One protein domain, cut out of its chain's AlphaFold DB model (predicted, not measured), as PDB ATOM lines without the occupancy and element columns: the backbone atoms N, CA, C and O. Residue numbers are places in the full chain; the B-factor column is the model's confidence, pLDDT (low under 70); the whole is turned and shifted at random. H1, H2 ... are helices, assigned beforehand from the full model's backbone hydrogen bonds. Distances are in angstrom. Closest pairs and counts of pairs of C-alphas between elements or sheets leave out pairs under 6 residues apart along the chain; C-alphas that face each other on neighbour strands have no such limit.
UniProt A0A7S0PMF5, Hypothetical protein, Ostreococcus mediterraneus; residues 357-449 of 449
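This is residues 357 to 449 of the 449 residues of the protein "Hypothetical protein" of Ostreococcus mediterraneus (UniProt A0A7S0PMF5). H1 and H2 meet near their ends as an L; H4 crosses H1, H3 crosses H2, and H3 and H4 pack on each other. The printed part has 93 residues with five named helices, H1 to H5 in chain order, and no named strand: all helix. It is compact, radius of gyration of the C-alphas 13.4 A, spanning 40 by 30 by 22 A.

H1, residues 357 to 374, runs 25.7 A from C-alpha 357 at (-24.574, 73.200, -1.671). H2 is residues 376 to 387, H3 399 to 408, H4 420 to 431; H5, 441 to 445, ends at C-alpha 445 (-24.906, 38.829, 2.671).

H1 touches H4, about perpendicular at 73 degrees; closest C-alphas, Ser 368 and Val 423, 5.0 A. H3 touches H4 at a steep tilt of 61 degrees, opposite ways; closest C-alphas, Arg 403 and Ala 420, 5.5 A. H2 and H5 are close but not clearly touching. Every O i to N i+4 pair is within hydrogen-bond range in H1, H3, H4 and H5; 7 of 8 in H2.

The printed part has no cut. The links H2 to H3 and H3 to H4 are long. pLDDT is under 70 in 32 residues, among them 408 to 417.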
ATOM      1  N   GLU A 357     -25.526  74.322  -1.713       71.12
ATOM      2  CA  GLU A 357     -24.574  73.200  -1.671       71.12
ATOM      3  C   GLU A 357     -25.135  72.022  -0.859       71.12
ATOM      4  O   GLU A 357     -25.072  70.876  -1.305       71.12
ATOM      5  N   VAL A 358     -25.757  72.303   0.293       68.38
ATOM      6  CA  VAL A 358     -26.394  71.278   1.133       68.38
ATOM      7  C   VAL A 358     -27.591  70.642   0.426       68.38
ATOM      8  O   VAL A 358     -27.737  69.423   0.467       68.38
ATOM      9  N   THR A 359     -28.440  71.418  -0.255       68.69
ATOM     10  CA  THR A 359     -29.587  70.843  -0.979       68.69
ATOM     11  C   THR A 359     -29.149  69.948  -2.132       68.69
ATOM     12  O   THR A 359     -29.751  68.894  -2.331       68.69
ATOM     13  N   ASN A 360     -28.089  70.321  -2.856       72.25
ATOM     14  CA  ASN A 360     -27.565  69.505  -3.947       72.25
ATOM     15  C   ASN A 360     -26.961  68.184  -3.435       72.25
ATOM     16  O   ASN A 360     -27.282  67.126  -3.967       72.25
ATOM     17  N   ALA A 361     -26.182  68.227  -2.348       74.88
ATOM     18  CA  ALA A 361     -25.632  67.023  -1.714       74.88
ATOM     19  C   ALA A 361     -26.728  66.073  -1.191       74.88
ATOM     20  O   ALA A 361     -26.600  64.855  -1.258       74.88
ATOM     21  N   ARG A 362     -27.848  66.612  -0.689       73.00
ATOM     22  CA  ARG A 362     -28.990  65.791  -0.249       73.00
ATOM     23  C   ARG A 362     -29.760  65.180  -1.419       73.00
ATOM     24  O   ARG A 362     -30.238  64.054  -1.308       73.00
ATOM     25  N   ALA A 363     -29.884  65.901  -2.532       77.06
ATOM     26  CA  ALA A 363     -30.497  65.372  -3.746       77.06
ATOM     27  C   ALA A 363     -29.661  64.231  -4.345       77.06
ATOM     28  O   ALA A 363     -30.228  63.216  -4.755       77.06
ATOM     29  N   SER A 364     -28.332  64.367  -4.342       80.06
ATOM     30  CA  SER A 364     -27.428  63.323  -4.824       80.06
ATOM     31  C   SER A 364     -27.444  62.084  -3.918       80.06
ATOM     32  O   SER A 364     -27.572  60.963  -4.406       80.06
ATOM     33  N   GLU A 365     -27.496  62.274  -2.599       81.31
ATOM     34  CA  GLU A 365     -27.671  61.189  -1.626       81.31
ATOM     35  C   GLU A 365     -29.017  60.449  -1.767       81.31
ATOM     36  O   GLU A 365     -29.095  59.226  -1.650       81.31
ATOM     37  N   LEU A 366     -30.104  61.168  -2.054       81.88
ATOM     38  CA  LEU A 366     -31.399  60.544  -2.327       81.88
ATOM     39  C   LEU A 366     -31.374  59.751  -3.642       81.88
ATOM     40  O   LEU A 366     -31.948  58.661  -3.713       81.88
ATOM     41  N   ALA A 367     -30.692  60.269  -4.665       81.50
ATOM     42  CA  ALA A 367     -30.498  59.567  -5.928       81.50
ATOM     43  C   ALA A 367     -29.660  58.293  -5.741       81.50
ATOM     44  O   ALA A 367     -30.037  57.244  -6.266       81.50
ATOM     45  N   SER A 368     -28.579  58.339  -4.952       84.25
ATOM     46  CA  SER A 368     -27.746  57.167  -4.657       84.25
ATOM     47  C   SER A 368     -28.509  56.100  -3.877       84.25
ATOM     48  O   SER A 368     -28.459  54.925  -4.234       84.25
ATOM     49  N   MET A 369     -29.323  56.493  -2.897       84.25
ATOM     50  CA  MET A 369     -30.194  55.565  -2.175       84.25
ATOM     51  C   MET A 369     -31.254  54.932  -3.092       84.25
ATOM     52  O   MET A 369     -31.454  53.718  -3.056       84.25
ATOM     53  N   GLN A 370     -31.925  55.724  -3.935       84.00
ATOM     54  CA  GLN A 370     -32.884  55.196  -4.912       84.00
ATOM     55  C   GLN A 370     -32.212  54.251  -5.908       84.00
ATOM     56  O   GLN A 370     -32.796  53.228  -6.267       84.00
ATOM     57  N   TYR A 371     -30.983  54.558  -6.324       83.00
ATOM     58  CA  TYR A 371     -30.187  53.688  -7.177       83.00
ATOM     59  C   TYR A 371     -29.888  52.355  -6.487       83.00
ATOM     60  O   TYR A 371     -30.171  51.310  -7.066       83.00
ATOM     61  N   ILE A 372     -29.403  52.373  -5.238       84.25
ATOM     62  CA  ILE A 372     -29.131  51.152  -4.463       84.25
ATOM     63  C   ILE A 372     -30.403  50.321  -4.337       84.25
ATOM     64  O   ILE A 372     -30.398  49.158  -4.720       84.25
ATOM     65  N   LEU A 373     -31.503  50.924  -3.873       83.50
ATOM     66  CA  LEU A 373     -32.781  50.235  -3.682       83.50
ATOM     67  C   LEU A 373     -33.361  49.681  -4.979       83.50
ATOM     68  O   LEU A 373     -34.045  48.667  -4.926       83.50
ATOM     69  N   SER A 374     -33.125  50.327  -6.125       80.31
ATOM     70  CA  SER A 374     -33.613  49.856  -7.429       80.31
ATOM     71  C   SER A 374     -32.734  48.769  -8.058       80.31
ATOM     72  O   SER A 374     -33.221  48.012  -8.891       80.31
ATOM     73  N   ASN A 375     -31.466  48.678  -7.647       78.62
ATOM     74  CA  ASN A 375     -30.448  47.828  -8.268       78.62
ATOM     75  C   ASN A 375     -29.812  46.834  -7.280       78.62
ATOM     76  O   ASN A 375     -28.737  46.305  -7.566       78.62
ATOM     77  N   MET A 376     -30.453  46.555  -6.136       80.56
ATOM     78  CA  MET A 376     -29.898  45.693  -5.081       80.56
ATOM     79  C   MET A 376     -29.453  44.326  -5.604       80.56
ATOM     80  O   MET A 376     -28.364  43.875  -5.258       80.56
ATOM     81  N   ASP A 377     -30.256  43.703  -6.465       78.94
ATOM     82  CA  ASP A 377     -29.962  42.375  -7.013       78.94
ATOM     83  C   ASP A 377     -28.777  42.420  -7.991       78.94
ATOM     84  O   ASP A 377     -27.882  41.584  -7.927       78.94
ATOM     85  N   THR A 378     -28.683  43.466  -8.817       77.88
ATOM     86  CA  THR A 378     -27.543  43.641  -9.737       77.88
ATOM     87  C   THR A 378     -26.233  43.919  -9.004       77.88
ATOM     88  O   THR A 378     -25.172  43.451  -9.420       77.88
ATOM     89  N   LEU A 379     -26.302  44.666  -7.897       78.19
ATOM     90  CA  LEU A 379     -25.160  44.904  -7.023       78.19
ATOM     91  C   LEU A 379     -24.728  43.595  -6.366       78.19
ATOM     92  O   LEU A 379     -23.538  43.289  -6.334       78.19
ATOM     93  N   ASP A 380     -25.692  42.791  -5.912       80.12
ATOM     94  CA  ASP A 380     -25.423  41.484  -5.327       80.12
ATOM     95  C   ASP A 380     -24.766  40.525  -6.326       80.12
ATOM     96  O   ASP A 380     -23.784  39.864  -5.991       80.12
ATOM     97  N   ASP A 381     -25.237  40.502  -7.571       77.62
ATOM     98  CA  ASP A 381     -24.659  39.691  -8.642       77.62
ATOM     99  C   ASP A 381     -23.249  40.144  -9.013       77.62
ATOM    100  O   ASP A 381     -22.350  39.318  -9.193       77.62
ATOM    101  N   ALA A 382     -23.011  41.456  -9.065       75.38
ATOM    102  CA  ALA A 382     -21.689  41.997  -9.340       75.38
ATOM    103  C   ALA A 382     -20.689  41.720  -8.205       75.38
ATOM    104  O   ALA A 382     -19.498  41.503  -8.463       75.38
ATOM    105  N   PHE A 383     -21.145  41.703  -6.950       76.12
ATOM    106  CA  PHE A 383     -20.318  41.307  -5.810       76.12
ATOM    107  C   PHE A 383     -20.083  39.791  -5.792       76.12
ATOM    108  O   PHE A 383     -18.940  39.355  -5.632       76.12
ATOM    109  N   GLY A 384     -21.109  38.983  -6.070       71.94
ATOM    110  CA  GLY A 384     -21.006  37.524  -6.176       71.94
ATOM    111  C   GLY A 384     -20.087  37.059  -7.313       71.94
ATOM    112  O   GLY A 384     -19.237  36.193  -7.116       71.94
ATOM    113  N   ALA A 385     -20.159  37.685  -8.491       69.81
ATOM    114  CA  ALA A 385     -19.294  37.365  -9.631       69.81
ATOM    115  C   ALA A 385     -17.806  37.672  -9.383       69.81
ATOM    116  O   ALA A 385     -16.931  37.156 -10.088       69.81
ATOM    117  N   ARG A 386     -17.499  38.532  -8.406       69.44
ATOM    118  CA  ARG A 386     -16.129  38.757  -7.928       69.44
ATOM    119  C   ARG A 386     -15.739  37.799  -6.821       69.44
ATOM    120  O   ARG A 386     -14.583  37.387  -6.794       69.44
ATOM    121  N   ALA A 387     -16.693  37.413  -5.975       64.06
ATOM    122  CA  ALA A 387     -16.485  36.405  -4.947       64.06
ATOM    123  C   ALA A 387     -15.944  35.093  -5.519       64.06
ATOM    124  O   ALA A 387     -15.016  34.532  -4.958       64.06
ATOM    125  N   MET A 388     -16.448  34.685  -6.686       59.34
ATOM    126  CA  MET A 388     -15.996  33.481  -7.394       59.34
ATOM    127  C   MET A 388     -14.640  33.630  -8.103       59.34
ATOM    128  O   MET A 388     -13.983  32.636  -8.392       59.34
ATOM    129  N   ARG A 389     -14.210  34.862  -8.418       64.12
ATOM    130  CA  ARG A 389     -12.905  35.129  -9.058       64.12
ATOM    131  C   ARG A 389     -11.765  35.293  -8.049       64.12
ATOM    132  O   ARG A 389     -10.607  35.147  -8.426       64.12
ATOM    133  N   GLY A 390     -12.082  35.630  -6.799       56.41
ATOM    134  CA  GLY A 390     -11.142  35.667  -5.678       56.41
ATOM    135  C   GLY A 390     -11.308  34.452  -4.761       56.41
ATOM    136  O   GLY A 390     -12.247  33.681  -4.906       56.41
ATOM    137  N   ASN A 391     -10.418  34.275  -3.785       52.09
ATOM    138  CA  ASN A 391     -10.653  33.292  -2.723       52.09
ATOM    139  C   ASN A 391     -11.928  33.679  -1.941       52.09
ATOM    140  O   ASN A 391     -12.030  34.800  -1.435       52.09
ATOM    141  N   ALA A 392     -12.882  32.747  -1.841       52.84
ATOM    142  CA  ALA A 392     -14.280  32.958  -1.437       52.84
ATOM    143  C   ALA A 392     -14.508  33.585  -0.042       52.84
ATOM    144  O   ALA A 392     -15.621  33.998   0.278       52.84
ATOM    145  N   SER A 393     -13.480  33.667   0.805       50.66
ATOM    146  CA  SER A 393     -13.609  34.075   2.209       50.66
ATOM    147  C   SER A 393     -13.280  35.541   2.507       50.66
ATOM    148  O   SER A 393     -13.532  35.974   3.625       50.66
ATOM    149  N   SER A 394     -12.719  36.313   1.568       53.22
ATOM    150  CA  SER A 394     -12.264  37.690   1.846       53.22
ATOM    151  C   SER A 394     -12.459  38.645   0.668       53.22
ATOM    152  O   SER A 394     -11.593  39.474   0.367       53.22
ATOM    153  N   VAL A 395     -13.565  38.504  -0.062       60.94
ATOM    154  CA  VAL A 395     -13.831  39.396  -1.190       60.94
ATOM    155  C   VAL A 395     -14.289  40.744  -0.662       60.94
ATOM    156  O   VAL A 395     -15.403  40.916  -0.173       60.94
ATOM    157  N   ILE A 396     -13.351  41.681  -0.746       65.25
ATOM    158  CA  ILE A 396     -13.515  43.087  -0.425       65.25
ATOM    159  C   ILE A 396     -14.158  43.766  -1.631       65.25
ATOM    160  O   ILE A 396     -13.576  43.805  -2.721       65.25
ATOM    161  N   VAL A 397     -15.340  44.341  -1.440       68.75
ATOM    162  CA  VAL A 397     -15.934  45.241  -2.426       68.75
ATOM    163  C   VAL A 397     -15.163  46.559  -2.376       68.75
ATOM    164  O   VAL A 397     -15.280  47.323  -1.423       68.75
ATOM    165  N   THR A 398     -14.341  46.819  -3.394       71.25
ATOM    166  CA  THR A 398     -13.619  48.089  -3.552       71.25
ATOM    167  C   THR A 398     -14.443  49.113  -4.336       71.25
ATOM    168  O   THR A 398     -15.357  48.767  -5.089       71.25
ATOM    169  N   ARG A 399     -14.083  50.396  -4.228       72.94
ATOM    170  CA  ARG A 399     -14.702  51.479  -5.013       72.94
ATOM    171  C   ARG A 399     -14.618  51.225  -6.525       72.94
ATOM    172  O   ARG A 399     -15.587  51.426  -7.252       72.94
ATOM    173  N   GLU A 400     -13.486  50.709  -6.999       74.25
ATOM    174  CA  GLU A 400     -13.292  50.324  -8.404       74.25
ATOM    175  C   GLU A 400     -14.191  49.156  -8.810       74.25
ATOM    176  O   GLU A 400     -14.745  49.139  -9.911       74.25
ATOM    177  N   ALA A 401     -14.388  48.201  -7.900       69.19
ATOM    178  CA  ALA A 401     -15.296  47.092  -8.104       69.19
ATOM    179  C   ALA A 401     -16.744  47.597  -8.266       69.19
ATOM    180  O   ALA A 401     -17.426  47.229  -9.228       69.19
ATOM    181  N   LEU A 402     -17.208  48.496  -7.397       73.50
ATOM    182  CA  LEU A 402     -18.536  49.095  -7.539       73.50
ATOM    183  C   LEU A 402     -18.662  49.908  -8.837       73.50
ATOM    184  O   LEU A 402     -19.631  49.744  -9.572       73.50
ATOM    185  N   ARG A 403     -17.658  50.723  -9.178       76.12
ATOM    186  CA  ARG A 403     -17.653  51.512 -10.420       76.12
ATOM    187  C   ARG A 403     -17.760  50.627 -11.663       76.12
ATOM    188  O   ARG A 403     -18.518  50.935 -12.577       76.12
ATOM    189  N   ASN A 404     -17.026  49.519 -11.691       73.56
ATOM    190  CA  ASN A 404     -17.100  48.555 -12.784       73.56
ATOM    191  C   ASN A 404     -18.446  47.813 -12.793       73.56
ATOM    192  O   ASN A 404     -18.998  47.606 -13.862       73.56
ATOM    193  N   ALA A 405     -19.024  47.506 -11.626       69.25
ATOM    194  CA  ALA A 405     -20.360  46.911 -11.526       69.25
ATOM    195  C   ALA A 405     -21.456  47.831 -12.090       69.25
ATOM    196  O   ALA A 405     -22.298  47.386 -12.860       69.25
ATOM    197  N   ILE A 406     -21.406  49.127 -11.766       72.25
ATOM    198  CA  ILE A 406     -22.338  50.143 -12.284       72.25
ATOM    199  C   ILE A 406     -22.186  50.309 -13.807       72.25
ATOM    200  O   ILE A 406     -23.172  50.526 -14.504       72.25
ATOM    201  N   ARG A 407     -20.964  50.175 -14.341       70.50
ATOM    202  CA  ARG A 407     -20.697  50.214 -15.793       70.50
ATOM    203  C   ARG A 407     -21.148  48.952 -16.527       70.50
ATOM    204  O   ARG A 407     -21.547  49.039 -17.682       70.50
ATOM    205  N   GLU A 408     -21.043  47.798 -15.876       66.62
ATOM    206  CA  GLU A 408     -21.461  46.497 -16.410       66.62
ATOM    207  C   GLU A 408     -22.978  46.270 -16.276       66.62
ATOM    208  O   GLU A 408     -23.529  45.418 -16.975       66.62
ATOM    209  N   ALA A 409     -23.666  47.050 -15.432       57.44
ATOM    210  CA  ALA A 409     -25.118  47.029 -15.303       57.44
ATOM    211  C   ALA A 409     -25.783  47.458 -16.633       57.44
ATOM    212  O   ALA A 409     -25.557  48.567 -17.126       57.44
ATOM    213  N   PRO A 410     -26.598  46.596 -17.261       49.31
ATOM    214  CA  PRO A 410     -27.137  46.862 -18.591       49.31
ATOM    215  C   PRO A 410     -28.270  47.905 -18.585       49.31
ATOM    216  O   PRO A 410     -29.169  47.893 -17.748       49.31
ATOM    217  N   GLY A 411     -28.276  48.769 -19.608       50.25
ATOM    218  CA  GLY A 411     -29.375  49.688 -19.923       50.25
ATOM    219  C   GLY A 411     -29.146  51.157 -19.540       50.25
ATOM    220  O   GLY A 411     -28.053  51.586 -19.181       50.25
ATOM    221  N   ARG A 412     -30.222  51.956 -19.630       41.84
ATOM    222  CA  ARG A 412     -30.279  53.405 -19.309       41.84
ATOM    223  C   ARG A 412     -29.913  53.739 -17.848       41.84
ATOM    224  O   ARG A 412     -29.770  54.920 -17.529       41.84
ATOM    225  N   ALA A 413     -29.759  52.722 -16.993       47.97
ATOM    226  CA  ALA A 413     -29.284  52.836 -15.617       47.97
ATOM    227  C   ALA A 413     -27.884  53.462 -15.561       47.97
ATOM    228  O   ALA A 413     -27.692  54.393 -14.795       47.97
ATOM    229  N   ALA A 414     -26.964  53.090 -16.460       50.41
ATOM    230  CA  ALA A 414     -25.634  53.706 -16.543       50.41
ATOM    231  C   ALA A 414     -25.664  55.183 -16.995       50.41
ATOM    232  O   ALA A 414     -24.768  55.950 -16.662       50.41
ATOM    233  N   ALA A 415     -26.698  55.597 -17.742       52.06
ATOM    234  CA  ALA A 415     -26.848  56.968 -18.246       52.06
ATOM    235  C   ALA A 415     -27.535  57.922 -17.247       52.06
ATOM    236  O   ALA A 415     -27.458  59.135 -17.417       52.06
ATOM    237  N   THR A 416     -28.213  57.375 -16.232       57.53
ATOM    238  CA  THR A 416     -28.927  58.129 -15.179       57.53
ATOM    239  C   THR A 416     -28.384  57.794 -13.785       57.53
ATOM    240  O   THR A 416     -28.994  58.152 -12.780       57.53
ATOM    241  N   ALA A 417     -27.269  57.058 -13.719       63.19
ATOM    242  CA  ALA A 417     -26.665  56.642 -12.468       63.19
ATOM    243  C   ALA A 417     -26.106  57.875 -11.734       63.19
ATOM    244  O   ALA A 417     -25.456  58.712 -12.368       63.19
ATOM    245  N   PRO A 418     -26.338  57.986 -10.417       73.81
ATOM    246  CA  PRO A 418     -25.612  58.929  -9.574       73.81
ATOM    247  C   PRO A 418     -24.113  58.599  -9.580       73.81
ATOM    248  O   PRO A 418     -23.700  57.536 -10.058       73.81
ATOM    249  N   ASP A 419     -23.291  59.512  -9.062       81.25
ATOM    250  CA  ASP A 419     -21.847  59.295  -9.032       81.25
ATOM    251  C   ASP A 419     -21.516  58.006  -8.258       81.25
ATOM    252  O   ASP A 419     -22.012  57.762  -7.156       81.25
ATOM    253  N   ALA A 420     -20.687  57.147  -8.858       78.06
ATOM    254  CA  ALA A 420     -20.350  55.838  -8.297       78.06
ATOM    255  C   ALA A 420     -19.667  55.968  -6.930       78.06
ATOM    256  O   ALA A 420     -19.799  55.086  -6.080       78.06
ATOM    257  N   ASP A 421     -18.955  57.074  -6.725       80.81
ATOM    258  CA  ASP A 421     -18.271  57.374  -5.479       80.81
ATOM    259  C   ASP A 421     -19.281  57.739  -4.374       80.81
ATOM    260  O   ASP A 421     -19.161  57.230  -3.264       80.81
ATOM    261  N   GLU A 422     -20.346  58.487  -4.683       81.81
ATOM    262  CA  GLU A 422     -21.428  58.787  -3.729       81.81
ATOM    263  C   GLU A 422     -22.237  57.538  -3.344       81.81
ATOM    264  O   GLU A 422     -22.634  57.376  -2.187       81.81
ATOM    265  N   VAL A 423     -22.475  56.633  -4.304       83.06
ATOM    266  CA  VAL A 423     -23.114  55.333  -4.040       83.06
ATOM    267  C   VAL A 423     -22.233  54.482  -3.127       83.06
ATOM    268  O   VAL A 423     -22.739  53.889  -2.174       83.06
ATOM    269  N   TYR A 424     -20.921  54.437  -3.388       83.06
ATOM    270  CA  TYR A 424     -19.971  53.720  -2.538       83.06
ATOM    271  C   TYR A 424     -19.957  54.293  -1.123       83.06
ATOM    272  O   TYR A 424     -20.074  53.541  -0.164       83.06
ATOM    273  N   ASP A 425     -19.885  55.616  -0.991       83.81
ATOM    274  CA  ASP A 425     -19.801  56.281   0.307       83.81
ATOM    275  C   ASP A 425     -21.071  56.073   1.145       83.81
ATOM    276  O   ASP A 425     -20.999  55.963   2.371       83.81
ATOM    277  N   LEU A 426     -22.245  55.979   0.508       83.00
ATOM    278  CA  LEU A 426     -23.477  55.581   1.192       83.00
ATOM    279  C   LEU A 426     -23.445  54.099   1.598       83.00
ATOM    280  O   LEU A 426     -23.782  53.771   2.734       83.00
ATOM    281  N   LEU A 427     -23.006  53.201   0.712       84.00
ATOM    282  CA  LEU A 427     -22.891  51.775   1.028       84.00
ATOM    283  C   LEU A 427     -21.903  51.518   2.169       84.00
ATOM    284  O   LEU A 427     -22.219  50.737   3.059       84.00
ATOM    285  N   THR A 428     -20.749  52.183   2.199       84.31
ATOM    286  CA  THR A 428     -19.778  52.063   3.293       84.31
ATOM    287  C   THR A 428     -20.381  52.570   4.599       84.31
ATOM    288  O   THR A 428     -20.329  51.858   5.593       84.31
ATOM    289  N   ARG A 429     -21.065  53.724   4.600       83.00
ATOM    290  CA  ARG A 429     -21.749  54.233   5.806       83.00
ATOM    291  C   ARG A 429     -22.792  53.268   6.376       83.00
ATOM    292  O   ARG A 429     -22.985  53.233   7.587       83.00
ATOM    293  N   VAL A 430     -23.471  52.503   5.522       82.94
ATOM    294  CA  VAL A 430     -24.502  51.545   5.947       82.94
ATOM    295  C   VAL A 430     -23.896  50.187   6.324       82.94
ATOM    296  O   VAL A 430     -24.302  49.594   7.328       82.94
ATOM    297  N   PHE A 431     -22.959  49.670   5.521       80.81
ATOM    298  CA  PHE A 431     -22.529  48.267   5.538       80.81
ATOM    299  C   PHE A 431     -21.155  48.000   6.175       80.81
ATOM    300  O   PHE A 431     -20.969  46.891   6.675       80.81
ATOM    301  N   ASP A 432     -20.257  48.983   6.264       79.50
ATOM    302  CA  ASP A 432     -18.939  48.831   6.903       79.50
ATOM    303  C   ASP A 432     -19.080  48.911   8.431       79.50
ATOM    304  O   ASP A 432     -19.063  49.992   9.019       79.50
ATOM    305  N   VAL A 433     -19.278  47.762   9.093       73.81
ATOM    306  CA  VAL A 433     -19.370  47.715  10.569       73.81
ATOM    307  C   VAL A 433     -18.001  47.997  11.184       73.81
ATOM    308  O   VAL A 433     -17.894  48.596  12.254       73.81
ATOM    309  N   ASN A 434     -16.952  47.552  10.497       73.56
ATOM    310  CA  ASN A 434     -15.592  47.522  11.015       73.56
ATOM    311  C   ASN A 434     -14.812  48.828  10.774       73.56
ATOM    312  O   ASN A 434     -13.639  48.900  11.144       73.56
ATOM    313  N   ASN A 435     -15.433  49.856  10.176       71.75
ATOM    314  CA  ASN A 435     -14.783  51.106   9.749       71.75
ATOM    315  C   ASN A 435     -13.514  50.865   8.911       71.75
ATOM    316  O   ASN A 435     -12.522  51.593   8.992       71.75
ATOM    317  N   SER A 436     -13.530  49.798   8.121       68.12
ATOM    318  CA  SER A 436     -12.403  49.328   7.327       68.12
ATOM    319  C   SER A 436     -12.273  50.052   5.981       68.12
ATOM    320  O   SER A 436     -11.324  49.797   5.232       68.12
ATOM    321  N   SER A 437     -13.194  50.975   5.665       70.44
ATOM    322  CA  SER A 437     -13.390  51.654   4.370       70.44
ATOM    323  C   SER A 437     -13.678  50.699   3.203       70.44
ATOM    324  O   SER A 437     -13.554  51.048   2.022       70.44
ATOM    325  N   LYS A 438     -14.049  49.467   3.544       76.12
ATOM    326  CA  LYS A 438     -14.201  48.305   2.677       76.12
ATOM    327  C   LYS A 438     -15.460  47.572   3.115       76.12
ATOM    328  O   LYS A 438     -15.752  47.528   4.299       76.12
ATOM    329  N   ILE A 439     -16.201  47.017   2.162       73.62
ATOM    330  CA  ILE A 439     -17.385  46.212   2.479       73.62
ATOM    331  C   ILE A 439     -17.009  44.756   2.263       73.62
ATOM    332  O   ILE A 439     -16.672  44.352   1.142       73.62
ATOM    333  N   GLU A 440     -17.033  43.973   3.333       76.44
ATOM    334  CA  GLU A 440     -16.814  42.537   3.232       76.44
ATOM    335  C   GLU A 440     -18.085  41.842   2.734       76.44
ATOM    336  O   GLU A 440     -19.207  42.204   3.093       76.44
ATOM    337  N   LEU A 441     -17.937  40.782   1.933       72.19
ATOM    338  CA  LEU A 441     -19.092  40.009   1.460       72.19
ATOM    339  C   LEU A 441     -19.938  39.446   2.620       72.19
ATOM    340  O   LEU A 441     -21.156  39.322   2.496       72.19
ATOM    341  N   ALA A 442     -19.307  39.149   3.761       72.69
ATOM    342  CA  ALA A 442     -19.991  38.717   4.977       72.69
ATOM    343  C   ALA A 442     -20.879  39.823   5.578       72.69
ATOM    344  O   ALA A 442     -21.977  39.530   6.046       72.69
ATOM    345  N   GLU A 443     -20.447  41.086   5.513       75.94
ATOM    346  CA  GLU A 443     -21.243  42.242   5.945       75.94
ATOM    347  C   GLU A 443     -22.402  42.539   4.983       75.94
ATOM    348  O   GLU A 443     -23.417  43.103   5.400       75.94
ATOM    349  N   TRP A 444     -22.257  42.150   3.709       75.50
ATOM    350  CA  TRP A 444     -23.255  42.340   2.655       75.50
ATOM    351  C   TRP A 444     -24.336  41.247   2.605       75.50
ATOM    352  O   TRP A 444     -25.501  41.560   2.361       75.50
ATOM    353  N   ARG A 445     -23.974  39.970   2.804       70.31
ATOM    354  CA  ARG A 445     -24.906  38.829   2.671       70.31
ATOM    355  C   ARG A 445     -25.404  38.252   3.993       70.31
ATOM    356  O   ARG A 445     -26.404  37.551   3.958       70.31
ATOM    357  N   GLN A 446     -24.754  38.578   5.114       63.00
ATOM    358  CA  GLN A 446     -24.841  37.854   6.388       63.00
ATOM    359  C   GLN A 446     -24.513  36.360   6.193       63.00
ATOM    360  O   GLN A 446     -25.091  35.667   5.362       63.00
ATOM    361  N   LYS A 447     -23.551  35.816   6.945       44.28
ATOM    362  CA  LYS A 447     -23.430  34.351   6.989       44.28
ATOM    363  C   LYS A 447     -24.698  33.806   7.659       44.28
ATOM    364  O   LYS A 447     -24.988  34.279   8.762       44.28
ATOM    365  N   PRO A 448     -25.430  32.852   7.054       36.09
ATOM    366  CA  PRO A 448     -26.380  32.068   7.825       36.09
ATOM    367  C   PRO A 448     -25.586  31.422   8.965       36.09
ATOM    368  O   PRO A 448     -24.525  30.837   8.727       36.09
ATOM    369  N   SER A 449     -26.024  31.678  10.196       31.22
ATOM    370  CA  SER A 449     -25.437  31.118  11.415       31.22
ATOM    371  C   SER A 449     -25.598  29.611  11.465       31.22
ATOM    372  O   SER A 449     -26.730  29.174  11.150       31.22
TER     373      SER A 449